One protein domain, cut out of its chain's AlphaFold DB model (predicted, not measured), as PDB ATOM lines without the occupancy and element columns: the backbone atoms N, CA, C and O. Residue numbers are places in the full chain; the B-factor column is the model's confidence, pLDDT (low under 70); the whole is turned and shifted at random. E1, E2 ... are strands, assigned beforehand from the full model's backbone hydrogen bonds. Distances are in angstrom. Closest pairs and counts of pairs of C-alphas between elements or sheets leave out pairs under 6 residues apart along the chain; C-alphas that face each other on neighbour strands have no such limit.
ATOM      1  N   ARG A  31     -54.036 -56.719 225.339       42.19
ATOM      2  CA  ARG A  31     -53.002 -56.493 224.322       42.19
ATOM      3  C   ARG A  31     -51.579 -56.549 224.890       42.19
ATOM      4  O   ARG A  31     -50.672 -56.996 224.189       42.19
ATOM      5  N   ASP A  32     -51.377 -56.166 226.153       43.97
ATOM      6  CA  ASP A  32     -50.094 -56.337 226.860       43.97
ATOM      7  C   ASP A  32     -49.773 -57.804 227.155       43.97
ATOM      8  O   ASP A  32     -48.615 -58.179 227.353       43.97
ATOM      9  N   THR A  33     -50.789 -58.660 227.131       49.41
ATOM     10  CA  THR A  33     -50.622 -60.082 227.394       49.41
ATOM     11  C   THR A  33     -49.868 -60.757 226.239       49.41
ATOM     12  O   THR A  33     -49.005 -61.585 226.508       49.41
ATOM     13  N   ALA A  34     -50.028 -60.307 224.982       46.78
ATOM     14  CA  ALA A  34     -49.252 -60.794 223.826       46.78
ATOM     15  C   ALA A  34     -47.726 -60.584 223.953       46.78
ATOM     16  O   ALA A  34     -46.941 -61.244 223.263       46.78
ATOM     17  N   ASN A  35     -47.301 -59.693 224.857       49.34
ATOM     18  CA  ASN A  35     -45.898 -59.464 225.207       49.34
ATOM     19  C   ASN A  35     -45.359 -60.491 226.219       49.34
ATOM     20  O   ASN A  35     -44.155 -60.540 226.460       49.34
ATOM     21  N   ARG A  36     -46.220 -61.315 226.825       57.91
ATOM     22  CA  ARG A  36     -45.813 -62.405 227.715       57.91
ATOM     23  C   ARG A  36     -45.430 -63.623 226.883       57.91
ATOM     24  O   ARG A  36     -46.057 -63.924 225.866       57.91
ATOM     25  N   VAL A  37     -44.390 -64.325 227.329       61.66
ATOM     26  CA  VAL A  37     -44.046 -65.652 226.805       61.66
ATOM     27  C   VAL A  37     -45.259 -66.548 227.031       61.66
ATOM     28  O   VAL A  37     -45.687 -66.720 228.170       61.66
ATOM     29  N   GLY A  38     -45.843 -67.083 225.964       68.50
ATOM     30  CA  GLY A  38     -47.075 -67.852 226.094       68.50
ATOM     31  C   GLY A  38     -47.624 -68.364 224.772       68.50
ATOM     32  O   GLY A  38     -47.108 -68.050 223.697       68.50
ATOM     33  N   GLY A  39     -48.665 -69.188 224.882       73.56
ATOM     34  CA  GLY A  39     -49.438 -69.686 223.752       73.56
ATOM     35  C   GLY A  39     -50.573 -68.727 223.402       73.56
ATOM     36  O   GLY A  39     -51.338 -68.328 224.273       73.56
ATOM     37  N   TRP A  40     -50.680 -68.389 222.123       77.81
ATOM     38  CA  TRP A  40     -51.671 -67.468 221.573       77.81
ATOM     39  C   TRP A  40     -52.421 -68.137 220.441       77.81
ATOM     40  O   TRP A  40     -51.804 -68.838 219.642       77.81
ATOM     41  N   MET A  41     -53.721 -67.888 220.317       78.69
ATOM     42  CA  MET A  41     -54.442 -68.251 219.101       78.69
ATOM     43  C   MET A  41     -54.410 -67.093 218.116       78.69
ATOM     44  O   MET A  41     -54.458 -65.922 218.491       78.69
ATOM     45  N   VAL A  42     -54.329 -67.439 216.837       79.00
ATOM     46  CA  VAL A  42     -54.453 -66.487 215.742       79.00
ATOM     47  C   VAL A  42     -55.921 -66.379 215.351       79.00
ATOM     48  O   VAL A  42     -56.527 -67.368 214.942       79.00
ATOM     49  N   CYS A  43     -56.486 -65.178 215.429       75.62
ATOM     50  CA  CYS A  43     -57.874 -64.919 215.060       75.62
ATOM     51  C   CYS A  43     -58.030 -63.612 214.283       75.62
ATOM     52  O   CYS A  43     -57.089 -62.846 214.083       75.62
ATOM     53  N   GLY A  44     -59.240 -63.389 213.764       69.06
ATOM     54  CA  GLY A  44     -59.548 -62.169 213.014       69.06
ATOM     55  C   GLY A  44     -58.819 -62.063 211.672       69.06
ATOM     56  O   GLY A  44     -58.659 -60.959 211.163       69.06
ATOM     57  N   LEU A  45     -58.407 -63.197 211.089       70.06
ATOM     58  CA  LEU A  45     -57.798 -63.297 209.760       70.06
ATOM     59  C   LEU A  45     -58.825 -62.966 208.657       70.06
ATOM     60  O   LEU A  45     -59.313 -63.847 207.947       70.06
ATOM     61  N   LYS A  46     -59.201 -61.688 208.548       62.84
ATOM     62  CA  LYS A  46     -60.041 -61.121 207.488       62.84
ATOM     63  C   LYS A  46     -59.270 -60.027 206.743       62.84
ATOM     64  O   LYS A  46     -58.757 -59.106 207.367       62.84
ATOM     65  N   GLY A  47     -59.246 -60.099 205.411       58.25
ATOM     66  CA  GLY A  47     -58.567 -59.122 204.550       58.25
ATOM     67  C   GLY A  47     -57.363 -59.694 203.796       58.25
ATOM     68  O   GLY A  47     -56.942 -60.829 204.010       58.25
ATOM     69  N   SER A  48     -56.816 -58.905 202.873       59.78
ATOM     70  CA  SER A  48     -55.690 -59.291 202.009       59.78
ATOM     71  C   SER A  48     -54.330 -59.298 202.716       59.78
ATOM     72  O   SER A  48     -53.314 -59.488 202.064       59.78
ATOM     73  N   ASP A  49     -54.290 -59.043 204.019       55.09
ATOM     74  CA  ASP A  49     -53.105 -58.995 204.881       55.09
ATOM     75  C   ASP A  49     -53.210 -59.977 206.066       55.09
ATOM     76  O   ASP A  49     -52.470 -59.884 207.043       55.09
ATOM     77  N   SER A  50     -54.148 -60.924 205.971       61.50
ATOM     78  CA  SER A  50     -54.446 -61.949 206.973       61.50
ATOM     79  C   SER A  50     -53.515 -63.148 206.868       61.50
ATOM     80  O   SER A  50     -53.919 -64.249 206.486       61.50
ATOM     81  N   PHE A  51     -52.251 -62.924 207.185       65.00
ATOM     82  CA  PHE A  51     -51.226 -63.946 207.100       65.00
ATOM     83  C   PHE A  51     -50.334 -63.938 208.356       65.00
ATOM     84  O   PHE A  51     -50.459 -63.054 209.212       65.00
ATOM     85  N   LEU A  52     -49.445 -64.938 208.467       65.25
ATOM     86  CA  LEU A  52     -48.328 -64.899 209.418       65.25
ATOM     87  C   LEU A  52     -46.945 -64.754 208.758       65.25
ATOM     88  O   LEU A  52     -46.560 -65.503 207.850       65.25
ATOM     89  N   SER A  53     -46.150 -63.811 209.272       69.81
ATOM     90  CA  SER A  53     -44.849 -63.459 208.710       69.81
ATOM     91  C   SER A  53     -43.752 -64.337 209.298       69.81
ATOM     92  O   SER A  53     -43.168 -64.043 210.335       69.81
ATOM     93  N   LEU A  54     -43.354 -65.393 208.593       68.25
ATOM     94  CA  LEU A  54     -42.204 -66.233 208.982       68.25
ATOM     95  C   LEU A  54     -40.838 -65.582 208.685       68.25
ATOM     96  O   LEU A  54     -39.830 -66.247 208.453       68.25
ATOM     97  N   ARG A  55     -40.794 -64.252 208.616       71.38
ATOM     98  CA  ARG A  55     -39.600 -63.503 208.236       71.38
ATOM     99  C   ARG A  55     -38.679 -63.318 209.426       71.38
ATOM    100  O   ARG A  55     -39.088 -63.334 210.579       71.38
ATOM    101  N   ARG A  56     -37.419 -63.000 209.133       69.50
ATOM    102  CA  ARG A  56     -36.445 -62.627 210.168       69.50
ATOM    103  C   ARG A  56     -36.763 -61.279 210.831       69.50
ATOM    104  O   ARG A  56     -36.309 -61.045 211.947       69.50
ATOM    105  N   LYS A  57     -37.513 -60.395 210.156       75.00
ATOM    106  CA  LYS A  57     -37.900 -59.060 210.644       75.00
ATOM    107  C   LYS A  57     -39.347 -58.708 210.256       75.00
ATOM    108  O   LYS A  57     -39.792 -59.155 209.193       75.00
ATOM    109  N   PRO A  58     -40.040 -57.871 211.048       70.06
ATOM    110  CA  PRO A  58     -41.382 -57.399 210.721       70.06
ATOM    111  C   PRO A  58     -41.402 -56.503 209.479       70.06
ATOM    112  O   PRO A  58     -40.497 -55.688 209.289       70.06
ATOM    113  N   LYS A  59     -42.440 -56.618 208.643       71.69
ATOM    114  CA  LYS A  59     -42.662 -55.716 207.502       71.69
ATOM    115  C   LYS A  59     -44.148 -55.642 207.159       71.69
ATOM    116  O   LYS A  59     -44.753 -56.657 206.841       71.69
ATOM    117  N   THR A  60     -44.707 -54.439 207.166       65.56
ATOM    118  CA  THR A  60     -46.093 -54.165 206.765       65.56
ATOM    119  C   THR A  60     -46.258 -54.266 205.241       65.56
ATOM    120  O   THR A  60     -45.361 -53.869 204.497       65.56
ATOM    121  N   GLY A  61     -47.398 -54.788 204.768       59.31
ATOM    122  CA  GLY A  61     -47.786 -54.744 203.348       59.31
ATOM    123  C   GLY A  61     -46.976 -55.645 202.411       59.31
ATOM    124  O   GLY A  61     -46.857 -55.358 201.224       59.31
ATOM    125  N   SER A  62     -46.371 -56.714 202.924       60.22
ATOM    126  CA  SER A  62     -45.576 -57.630 202.112       60.22
ATOM    127  C   SER A  62     -46.227 -59.006 202.078       60.22
ATOM    128  O   SER A  62     -46.575 -59.516 203.133       60.22
ATOM    129  N   GLY A  63     -46.370 -59.600 200.885       57.12
ATOM    130  CA  GLY A  63     -46.970 -60.928 200.714       57.12
ATOM    131  C   GLY A  63     -46.279 -61.962 201.599       57.12
ATOM    132  O   GLY A  63     -45.052 -62.101 201.577       57.12
ATOM    133  N   GLU A  64     -47.044 -62.612 202.460       63.06
ATOM    134  CA  GLU A  64     -46.510 -63.524 203.463       63.06
ATOM    135  C   GLU A  64     -46.472 -64.966 202.946       63.06
ATOM    136  O   GLU A  64     -47.130 -65.314 201.968       63.06
ATOM    137  N   MET A  65     -45.631 -65.791 203.574       58.06
ATOM    138  CA  MET A  65     -45.230 -67.104 203.049       58.06
ATOM    139  C   MET A  65     -46.243 -68.216 203.356       58.06
ATOM    140  O   MET A  65     -46.241 -69.239 202.679       58.06
ATOM    141  N   MET A  66     -47.099 -68.035 204.367       63.22
ATOM    142  CA  MET A  66     -48.097 -69.028 204.757       63.22
ATOM    143  C   MET A  66     -49.364 -68.347 205.276       63.22
ATOM    144  O   MET A  66     -49.326 -67.539 206.206       63.22
ATOM    145  N   LYS A  67     -50.503 -68.702 204.680       62.97
ATOM    146  CA  LYS A  67     -51.816 -68.356 205.217       62.97
ATOM    147  C   LYS A  67     -52.103 -69.301 206.374       62.97
ATOM    148  O   LYS A  67     -52.340 -70.484 206.149       62.97
ATOM    149  N   LEU A  68     -52.033 -68.793 207.598       64.31
ATOM    150  CA  LEU A  68     -52.489 -69.555 208.753       64.31
ATOM    151  C   LEU A  68     -54.017 -69.590 208.785       64.31
ATOM    152  O   LEU A  68     -54.688 -68.698 208.264       64.31
ATOM    153  N   SER A  69     -54.564 -70.674 209.322       65.56
ATOM    154  CA  SER A  69     -56.006 -70.855 209.471       65.56
ATOM    155  C   SER A  69     -56.485 -70.222 210.787       65.56
ATOM    156  O   SER A  69     -55.661 -70.039 211.692       65.56
ATOM    157  N   PRO A  70     -57.793 -69.917 210.933       60.16
ATOM    158  CA  PRO A  70     -58.392 -69.298 212.130       60.16
ATOM    159  C   PRO A  70     -58.246 -70.053 213.469       60.16
ATOM    160  O   PRO A  70     -58.919 -69.707 214.430       60.16
ATOM    161  N   TYR A  71     -57.387 -71.068 213.547       68.88
ATOM    162  CA  TYR A  71     -57.166 -71.928 214.710       68.88
ATOM    163  C   TYR A  71     -55.702 -72.363 214.826       68.88
ATOM    164  O   TYR A  71     -55.373 -73.468 215.260       68.88
ATOM    165  N   THR A  72     -54.800 -71.500 214.365       78.06
ATOM    166  CA  THR A  72     -53.373 -71.720 214.557       78.06
ATOM    167  C   THR A  72     -52.972 -71.191 215.925       78.06
ATOM    168  O   THR A  72     -53.236 -70.032 216.241       78.06
ATOM    169  N   LEU A  73     -52.320 -72.032 216.724       79.81
ATOM    170  CA  LEU A  73     -51.664 -71.617 217.954       79.81
ATOM    171  C   LEU A  73     -50.230 -71.194 217.646       79.81
ATOM    172  O   LEU A  73     -49.514 -71.883 216.923       79.81
ATOM    173  N   VAL A  74     -49.778 -70.090 218.223       81.62
ATOM    174  CA  VAL A  74     -48.404 -69.595 218.115       81.62
ATOM    175  C   VAL A  74     -47.808 -69.407 219.503       81.62
ATOM    176  O   VAL A  74     -48.511 -69.038 220.439       81.62
ATOM    177  N   ALA A  75     -46.510 -69.662 219.644       83.50
ATOM    178  CA  ALA A  75     -45.782 -69.383 220.878       83.50
ATOM    179  C   ALA A  75     -44.908 -68.141 220.692       83.50
ATOM    180  O   ALA A  75     -43.998 -68.130 219.849       83.50
ATOM    181  N   THR A  76     -45.179 -67.099 221.475       84.62
ATOM    182  CA  THR A  76     -44.426 -65.840 221.445       84.62
ATOM    183  C   THR A  76     -43.154 -65.948 222.289       84.62
ATOM    184  O   THR A  76     -43.089 -66.694 223.265       84.62
ATOM    185  N   THR A  77     -42.102 -65.217 221.912       83.38
ATOM    186  CA  THR A  77     -40.848 -65.128 222.691       83.38
ATOM    187  C   THR A  77     -40.864 -63.996 223.720       83.38
ATOM    188  O   THR A  77     -39.886 -63.812 224.441       83.38
ATOM    189  N   GLY A  78     -41.935 -63.198 223.752       80.88
ATOM    190  CA  GLY A  78     -42.038 -61.959 224.528       80.88
ATOM    191  C   GLY A  78     -41.323 -60.752 223.905       80.88
ATOM    192  O   GLY A  78     -41.427 -59.643 224.421       80.88
ATOM    193  N   LYS A  79     -40.616 -60.920 222.777       85.94
ATOM    194  CA  LYS A  79     -40.030 -59.789 222.042       85.94
ATOM    195  C   LYS A  79     -41.050 -59.167 221.099       85.94
ATOM    196  O   LYS A  79     -41.738 -59.879 220.369       85.94
ATOM    197  N   THR A  80     -41.070 -57.841 221.035       86.12
ATOM    198  CA  THR A  80     -41.912 -57.085 220.104       86.12
ATOM    199  C   THR A  80     -41.111 -56.145 219.213       86.12
ATOM    200  O   THR A  80     -39.944 -55.841 219.466       86.12
ATOM    201  N   SER A  81     -41.727 -55.716 218.108       85.06
ATOM    202  CA  SER A  81     -41.186 -54.635 217.287       85.06
ATOM    203  C   SER A  81     -41.167 -53.320 218.071       85.06
ATOM    204  O   SER A  81     -41.936 -53.141 219.010       85.06
ATOM    205  N   SER A  82     -40.346 -52.358 217.643       82.06
ATOM    206  CA  SER A  82     -40.188 -51.055 218.319       82.06
ATOM    207  C   SER A  82     -41.495 -50.283 218.549       82.06
ATOM    208  O   SER A  82     -41.570 -49.464 219.454       82.06
ATOM    209  N   ASN A  83     -42.525 -50.543 217.744       80.75
ATOM    210  CA  ASN A  83     -43.857 -49.940 217.842       80.75
ATOM    211  C   ASN A  83     -44.940 -50.892 218.400       80.75
ATOM    212  O   ASN A  83     -46.127 -50.585 218.301       80.75
ATOM    213  N   GLY A  84     -44.572 -52.084 218.885       80.12
ATOM    214  CA  GLY A  84     -45.502 -53.072 219.451       80.12
ATOM    215  C   GLY A  84     -46.523 -53.664 218.467       80.12
ATOM    216  O   GLY A  84     -47.493 -54.305 218.876       80.12
ATOM    217  N   THR A  85     -46.361 -53.433 217.160       81.94
ATOM    218  CA  THR A  85     -47.294 -53.951 216.140       81.94
ATOM    219  C   THR A  85     -47.048 -55.416 215.796       81.94
ATOM    220  O   THR A  85     -47.943 -56.069 215.264       81.94
ATOM    221  N   TRP A  86     -45.874 -55.947 216.142       84.25
ATOM    222  CA  TRP A  86     -45.500 -57.333 215.897       84.25
ATOM    223  C   TRP A  86     -44.921 -57.989 217.145       84.25
ATOM    224  O   TRP A  86     -44.119 -57.369 217.842       84.25
ATOM    225  N   ALA A  87     -45.274 -59.253 217.363       85.88
ATOM    226  CA  ALA A  87     -44.669 -60.134 218.355       85.88
ATOM    227  C   ALA A  87     -43.800 -61.184 217.655       85.88
ATOM    228  O   ALA A  87     -44.182 -61.727 216.617       85.88
ATOM    229  N   GLU A  88     -42.617 -61.453 218.198       86.94
ATOM    230  CA  GLU A  88     -41.736 -62.511 217.712       86.94
ATOM    231  C   GLU A  88     -42.265 -63.864 218.195       86.94
ATOM    232  O   GLU A  88     -42.613 -64.035 219.367       86.94
ATOM    233  N   ILE A  89     -42.306 -64.838 217.289       85.31
ATOM    234  CA  ILE A  89     -42.694 -66.217 217.581       85.31
ATOM    235  C   ILE A  89     -41.516 -67.159 217.360       85.31
ATOM    236  O   ILE A  89     -40.621 -66.884 216.556       85.31
ATOM    237  N   HIS A  90     -41.534 -68.283 218.068       85.19
ATOM    238  CA  HIS A  90     -40.546 -69.357 217.917       85.19
ATOM    239  C   HIS A  90     -41.175 -70.716 217.571       85.19
ATOM    240  O   HIS A  90     -40.460 -71.685 217.300       85.19
ATOM    241  N   GLN A  91     -42.506 -70.798 217.570       82.31
ATOM    242  CA  GLN A  91     -43.248 -72.019 217.282       82.31
ATOM    243  C   GLN A  91     -44.668 -71.690 216.819       82.31
ATOM    244  O   GLN A  91     -45.258 -70.713 217.282       82.31
ATOM    245  N   TYR A  92     -45.237 -72.546 215.970       81.75
ATOM    246  CA  TYR A  92     -46.682 -72.615 215.756       81.75
ATOM    247  C   TYR A  92     -47.179 -74.068 215.698       81.75
ATOM    248  O   TYR A  92     -46.397 -75.000 215.487       81.75
ATOM    249  N   ARG A  93     -48.482 -74.246 215.923       79.25
ATOM    250  CA  ARG A  93     -49.223 -75.509 215.837       79.25
ATOM    251  C   ARG A  93     -50.556 -75.259 215.145       79.25
ATOM    252  O   ARG A  93     -51.276 -74.341 215.524       79.25
ATOM    253  N   VAL A  94     -50.889 -76.077 214.157       76.25
ATOM    254  CA  VAL A  94     -52.199 -76.029 213.495       76.25
ATOM    255  C   VAL A  94     -53.078 -77.105 214.125       76.25
ATOM    256  O   VAL A  94     -52.656 -78.253 214.213       76.25
ATOM    257  N   LEU A  95     -54.264 -76.720 214.601       71.06
ATOM    258  CA  LEU A  95     -55.173 -77.623 215.318       71.06
ATOM    259  C   LEU A  95     -56.140 -78.384 214.403       71.06
ATOM    260  O   LEU A  95     -56.876 -79.238 214.884       71.06
ATOM    261  N   TYR A  96     -56.162 -78.067 213.108       68.38
ATOM    262  CA  TYR A  96     -57.078 -78.664 212.145       68.38
ATOM    263  C   TYR A  96     -56.365 -79.071 210.867       68.38
ATOM    264  O   TYR A  96     -55.416 -78.421 210.422       68.38
ATOM    265  N   THR A  97     -56.905 -80.097 210.234       64.69
ATOM    266  CA  THR A  97     -56.591 -80.466 208.861       64.69
ATOM    267  C   THR A  97     -57.171 -79.446 207.866       64.69
ATOM    268  O   THR A  97     -57.997 -78.594 208.212       64.69
ATOM    269  N   SER A  98     -56.746 -79.501 206.599       63.00
ATOM    270  CA  SER A  98     -57.225 -78.588 205.544       63.00
ATOM    271  C   SER A  98     -58.723 -78.708 205.236       63.00
ATOM    272  O   SER A  98     -59.308 -77.784 204.680       63.00
ATOM    273  N   ASP A  99     -59.330 -79.835 205.593       67.19
ATOM    274  CA  ASP A  99     -60.756 -80.158 205.498       67.19
ATOM    275  C   ASP A  99     -61.551 -79.796 206.769       67.19
ATOM    276  O   ASP A  99     -62.759 -80.007 206.820       67.19
ATOM    277  N   GLY A 100     -60.911 -79.178 207.770       61.31
ATOM    278  CA  GLY A 100     -61.596 -78.628 208.942       61.31
ATOM    279  C   GLY A 100     -61.881 -79.641 210.052       61.31
ATOM    280  O   GLY A 100     -62.719 -79.372 210.913       61.31
ATOM    281  N   VAL A 101     -61.176 -80.774 210.071       71.00
ATOM    282  CA  VAL A 101     -61.247 -81.758 211.158       71.00
ATOM    283  C   VAL A 101     -60.222 -81.399 212.228       71.00
ATOM    284  O   VAL A 101     -59.070 -81.108 211.909       71.00
ATOM    285  N   PHE A 102     -60.634 -81.402 213.497       68.50
ATOM    286  CA  PHE A 102     -59.706 -81.221 214.610       68.50
ATOM    287  C   PHE A 102     -58.708 -82.375 214.653       68.50
ATOM    288  O   PHE A 102     -59.095 -83.541 214.678       68.50
ATOM    289  N   MET A 103     -57.432 -82.028 214.708       64.38
ATOM    290  CA  MET A 103     -56.357 -82.983 214.922       64.38
ATOM    291  C   MET A 103     -56.327 -83.366 216.404       64.38
ATOM    292  O   MET A 103     -56.537 -82.523 217.279       64.38
ATOM    293  N   SER A 104     -56.063 -84.631 216.703       62.84
ATOM    294  CA  SER A 104     -55.735 -85.049 218.064       62.84
ATOM    295  C   SER A 104     -54.333 -84.552 218.453       62.84
ATOM    296  O   SER A 104     -53.508 -84.242 217.593       62.84
ATOM    297  N   GLU A 105     -54.031 -84.479 219.754       62.44
ATOM    298  CA  GLU A 105     -52.696 -84.090 220.245       62.44
ATOM    299  C   GLU A 105     -51.503 -84.765 219.539       62.44
ATOM    300  O   GLU A 105     -50.560 -84.048 219.187       62.44
ATOM    301  N   PRO A 106     -51.503 -86.093 219.294       53.81
ATOM    302  CA  PRO A 106     -50.402 -86.752 218.586       53.81
ATOM    303  C   PRO A 106     -50.295 -86.364 217.106       53.81
ATOM    304  O   PRO A 106     -49.255 -86.590 216.491       53.81
ATOM    305  N   GLU A 107     -51.339 -85.774 216.530       54.09
ATOM    306  CA  GLU A 107     -51.392 -85.382 215.123       54.09
ATOM    307  C   GLU A 107     -50.972 -83.920 214.911       54.09
ATOM    308  O   GLU A 107     -50.733 -83.504 213.778       54.09
ATOM    309  N   PHE A 108     -50.813 -83.125 215.977       66.31
ATOM    310  CA  PHE A 108     -50.381 -81.736 215.850       66.31
ATOM    311  C   PHE A 108     -49.016 -81.621 215.164       66.31
ATOM    312  O   PHE A 108     -47.970 -81.973 215.716       66.31
ATOM    313  N   ALA A 109     -49.002 -80.993 213.989       64.12
ATOM    314  CA  ALA A 109     -47.772 -80.569 213.341       64.12
ATOM    315  C   ALA A 109     -47.173 -79.375 214.107       64.12
ATOM    316  O   ALA A 109     -47.467 -78.208 213.837       64.12
ATOM    317  N   MET A 110     -46.334 -79.668 215.102       69.00
ATOM    318  CA  MET A 110     -45.559 -78.653 215.805       69.00
ATOM    319  C   MET A 110     -44.353 -78.250 214.967       69.00
ATOM    320  O   MET A 110     -43.414 -79.021 214.780       69.00
ATOM    321  N   THR A 111     -44.349 -76.997 214.524       75.75
ATOM    322  CA  THR A 111     -43.251 -76.459 213.725       75.75
ATOM    323  C   THR A 111     -42.497 -75.415 214.533       75.75
ATOM    324  O   THR A 111     -43.052 -74.383 214.920       75.75
ATOM    325  N   LYS A 112     -41.210 -75.676 214.787       80.19
ATOM    326  CA  LYS A 112     -40.289 -74.681 215.349       80.19
ATOM    327  C   LYS A 112     -39.862 -73.742 214.233       80.19
ATOM    328  O   LYS A 112     -39.187 -74.152 213.293       80.19
ATOM    329  N   VAL A 113     -40.255 -72.480 214.336       79.38
ATOM    330  CA  VAL A 113     -39.917 -71.462 213.342       79.38
ATOM    331  C   VAL A 113     -39.775 -70.121 214.021       79.38
ATOM    332  O   VAL A 113     -40.574 -69.752 214.877       79.38
ATOM    333  N   LYS A 114     -38.758 -69.371 213.608       83.62
ATOM    334  CA  LYS A 114     -38.601 -67.991 214.035       83.62
ATOM    335  C   LYS A 114     -39.340 -67.073 213.070       83.62
ATOM    336  O   LYS A 114     -39.051 -67.087 211.876       83.62
ATOM    337  N   GLY A 115     -40.253 -66.266 213.590       86.38
ATOM    338  CA  GLY A 115     -41.066 -65.365 212.783       86.38
ATOM    339  C   GLY A 115     -41.627 -64.203 213.584       86.38
ATOM    340  O   GLY A 115     -41.264 -63.987 214.738       86.38
ATOM    341  N   TRP A 116     -42.534 -63.472 212.953       84.62
ATOM    342  CA  TRP A 116     -43.261 -62.351 213.519       84.62
ATOM    343  C   TRP A 116     -44.744 -62.471 213.179       84.62
ATOM    344  O   TRP A 116     -45.122 -62.790 212.055       84.62
ATOM    345  N   VAL A 117     -45.597 -62.167 214.144       81.75
ATOM    346  CA  VAL A 117     -47.049 -62.119 213.972       81.75
ATOM    347  C   VAL A 117     -47.551 -60.739 214.350       81.75
ATOM    348  O   VAL A 117     -47.064 -60.145 215.314       81.75
ATOM    349  N   ALA A 118     -48.491 -60.198 213.578       81.75
ATOM    350  CA  ALA A 118     -49.090 -58.920 213.923       81.75
ATOM    351  C   ALA A 118     -49.918 -59.090 215.204       81.75
ATOM    352  O   ALA A 118     -50.790 -59.955 215.273       81.75
ATOM    353  N   THR A 119     -49.666 -58.255 216.213       81.12
ATOM    354  CA  THR A 119     -50.276 -58.408 217.547       81.12
ATOM    355  C   THR A 119     -51.798 -58.283 217.525       81.12
ATOM    356  O   THR A 119     -52.474 -58.924 218.315       81.12
ATOM    357  N   ARG A 120     -52.352 -57.546 216.555       78.56
ATOM    358  CA  ARG A 120     -53.803 -57.427 216.320       78.56
ATOM    359  C   ARG A 120     -54.508 -58.736 215.937       78.56
ATOM    360  O   ARG A 120     -55.730 -58.776 215.965       78.56
ATOM    361  N   PHE A 121     -53.761 -59.756 215.510       79.94
ATOM    362  CA  PHE A 121     -54.308 -61.070 215.163       79.94
ATOM    363  C   PHE A 121     -54.132 -62.088 216.291       79.94
ATOM    364  O   PHE A 121     -54.511 -63.240 216.117       79.94
ATOM    365  N   LEU A 122     -53.542 -61.697 217.424       80.38
ATOM    366  CA  LEU A 122     -53.393 -62.566 218.583       80.38
ATOM    367  C   LEU A 122     -54.582 -62.385 219.516       80.38
ATOM    368  O   LEU A 122     -54.879 -61.268 219.934       80.38
ATOM    369  N   CYS A 123     -55.228 -63.491 219.867       77.88
ATOM    370  CA  CYS A 123     -56.268 -63.518 220.883       77.88
ATOM    371  C   CYS A 123     -55.975 -64.608 221.908       77.88
ATOM    372  O   CYS A 123     -55.289 -65.602 221.632       77.88
ATOM    373  N   HIS A 124     -56.505 -64.400 223.107       70.00
ATOM    374  CA  HIS A 124     -56.341 -65.331 224.206       70.00
ATOM    375  C   HIS A 124     -57.067 -66.647 223.896       70.00
ATOM    376  O   HIS A 124     -58.229 -66.646 223.488       70.00
ATOM    377  N   TYR A 125     -56.385 -67.775 224.088       59.50
ATOM    378  CA  TYR A 125     -56.982 -69.104 223.975       59.50
ATOM    379  C   TYR A 125     -57.058 -69.736 225.356       59.50
ATOM    380  O   TYR A 125     -56.069 -70.285 225.832       59.50
TER     381      TYR A 125
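AT A GLANCE: This is residues 31 to 125 of the 132 residues of an uncharacterized protein of Litoreibacter ascidiaceicola (UniProt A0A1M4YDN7). With little regular structure, the domain is one strongly twisted sheet, its strands E2, E3 and E4 sharply bent; the last stretch folds back from E4 to E1, and long loops join E1 to E2 and E3 to E4. The printed part has 95 residues, 32 of them in four named strands, with no named helix: all strand, antiparallel, order E1 - E2 - E3 - E4. It is compact, radius of gyration of the C-alphas 12.6 A, spanning 37 by 28 by 21 A.

IN THESE COORDINATES: E1 is residues 38 to 42, 12.8 A, from C-alpha 38 at (-47.075, -67.852, 226.094). E2 is 72 to 80, 19.4 A; E3 is 86 to 94, 20.0 A; E4 is 110 to 118, 20.1 A, ending at (-49.090, -58.920, 213.923).

HOW THE PARTS SIT: The strands form a meander, each the antiparallel neighbour of the one before, in three hairpins. N 40 and O 74 are 2.8 A apart, N 73 and O 93 2.8 A, N 87 and O 117 2.9 A, within hydrogen-bond range. Edge strands E1 and E4 are apart; residues 122 to 123 pair antiparallel with 41 to 42 of E1.

THE WHOLE: The C-alphas farthest apart, of Ser 82 and Val 101, are 37.9 A apart. The printed part has no cut. Links E1 to E2 and E3 to E4 are long. Mean pLDDT of the printed part is 70.8, with 46 residues under 70.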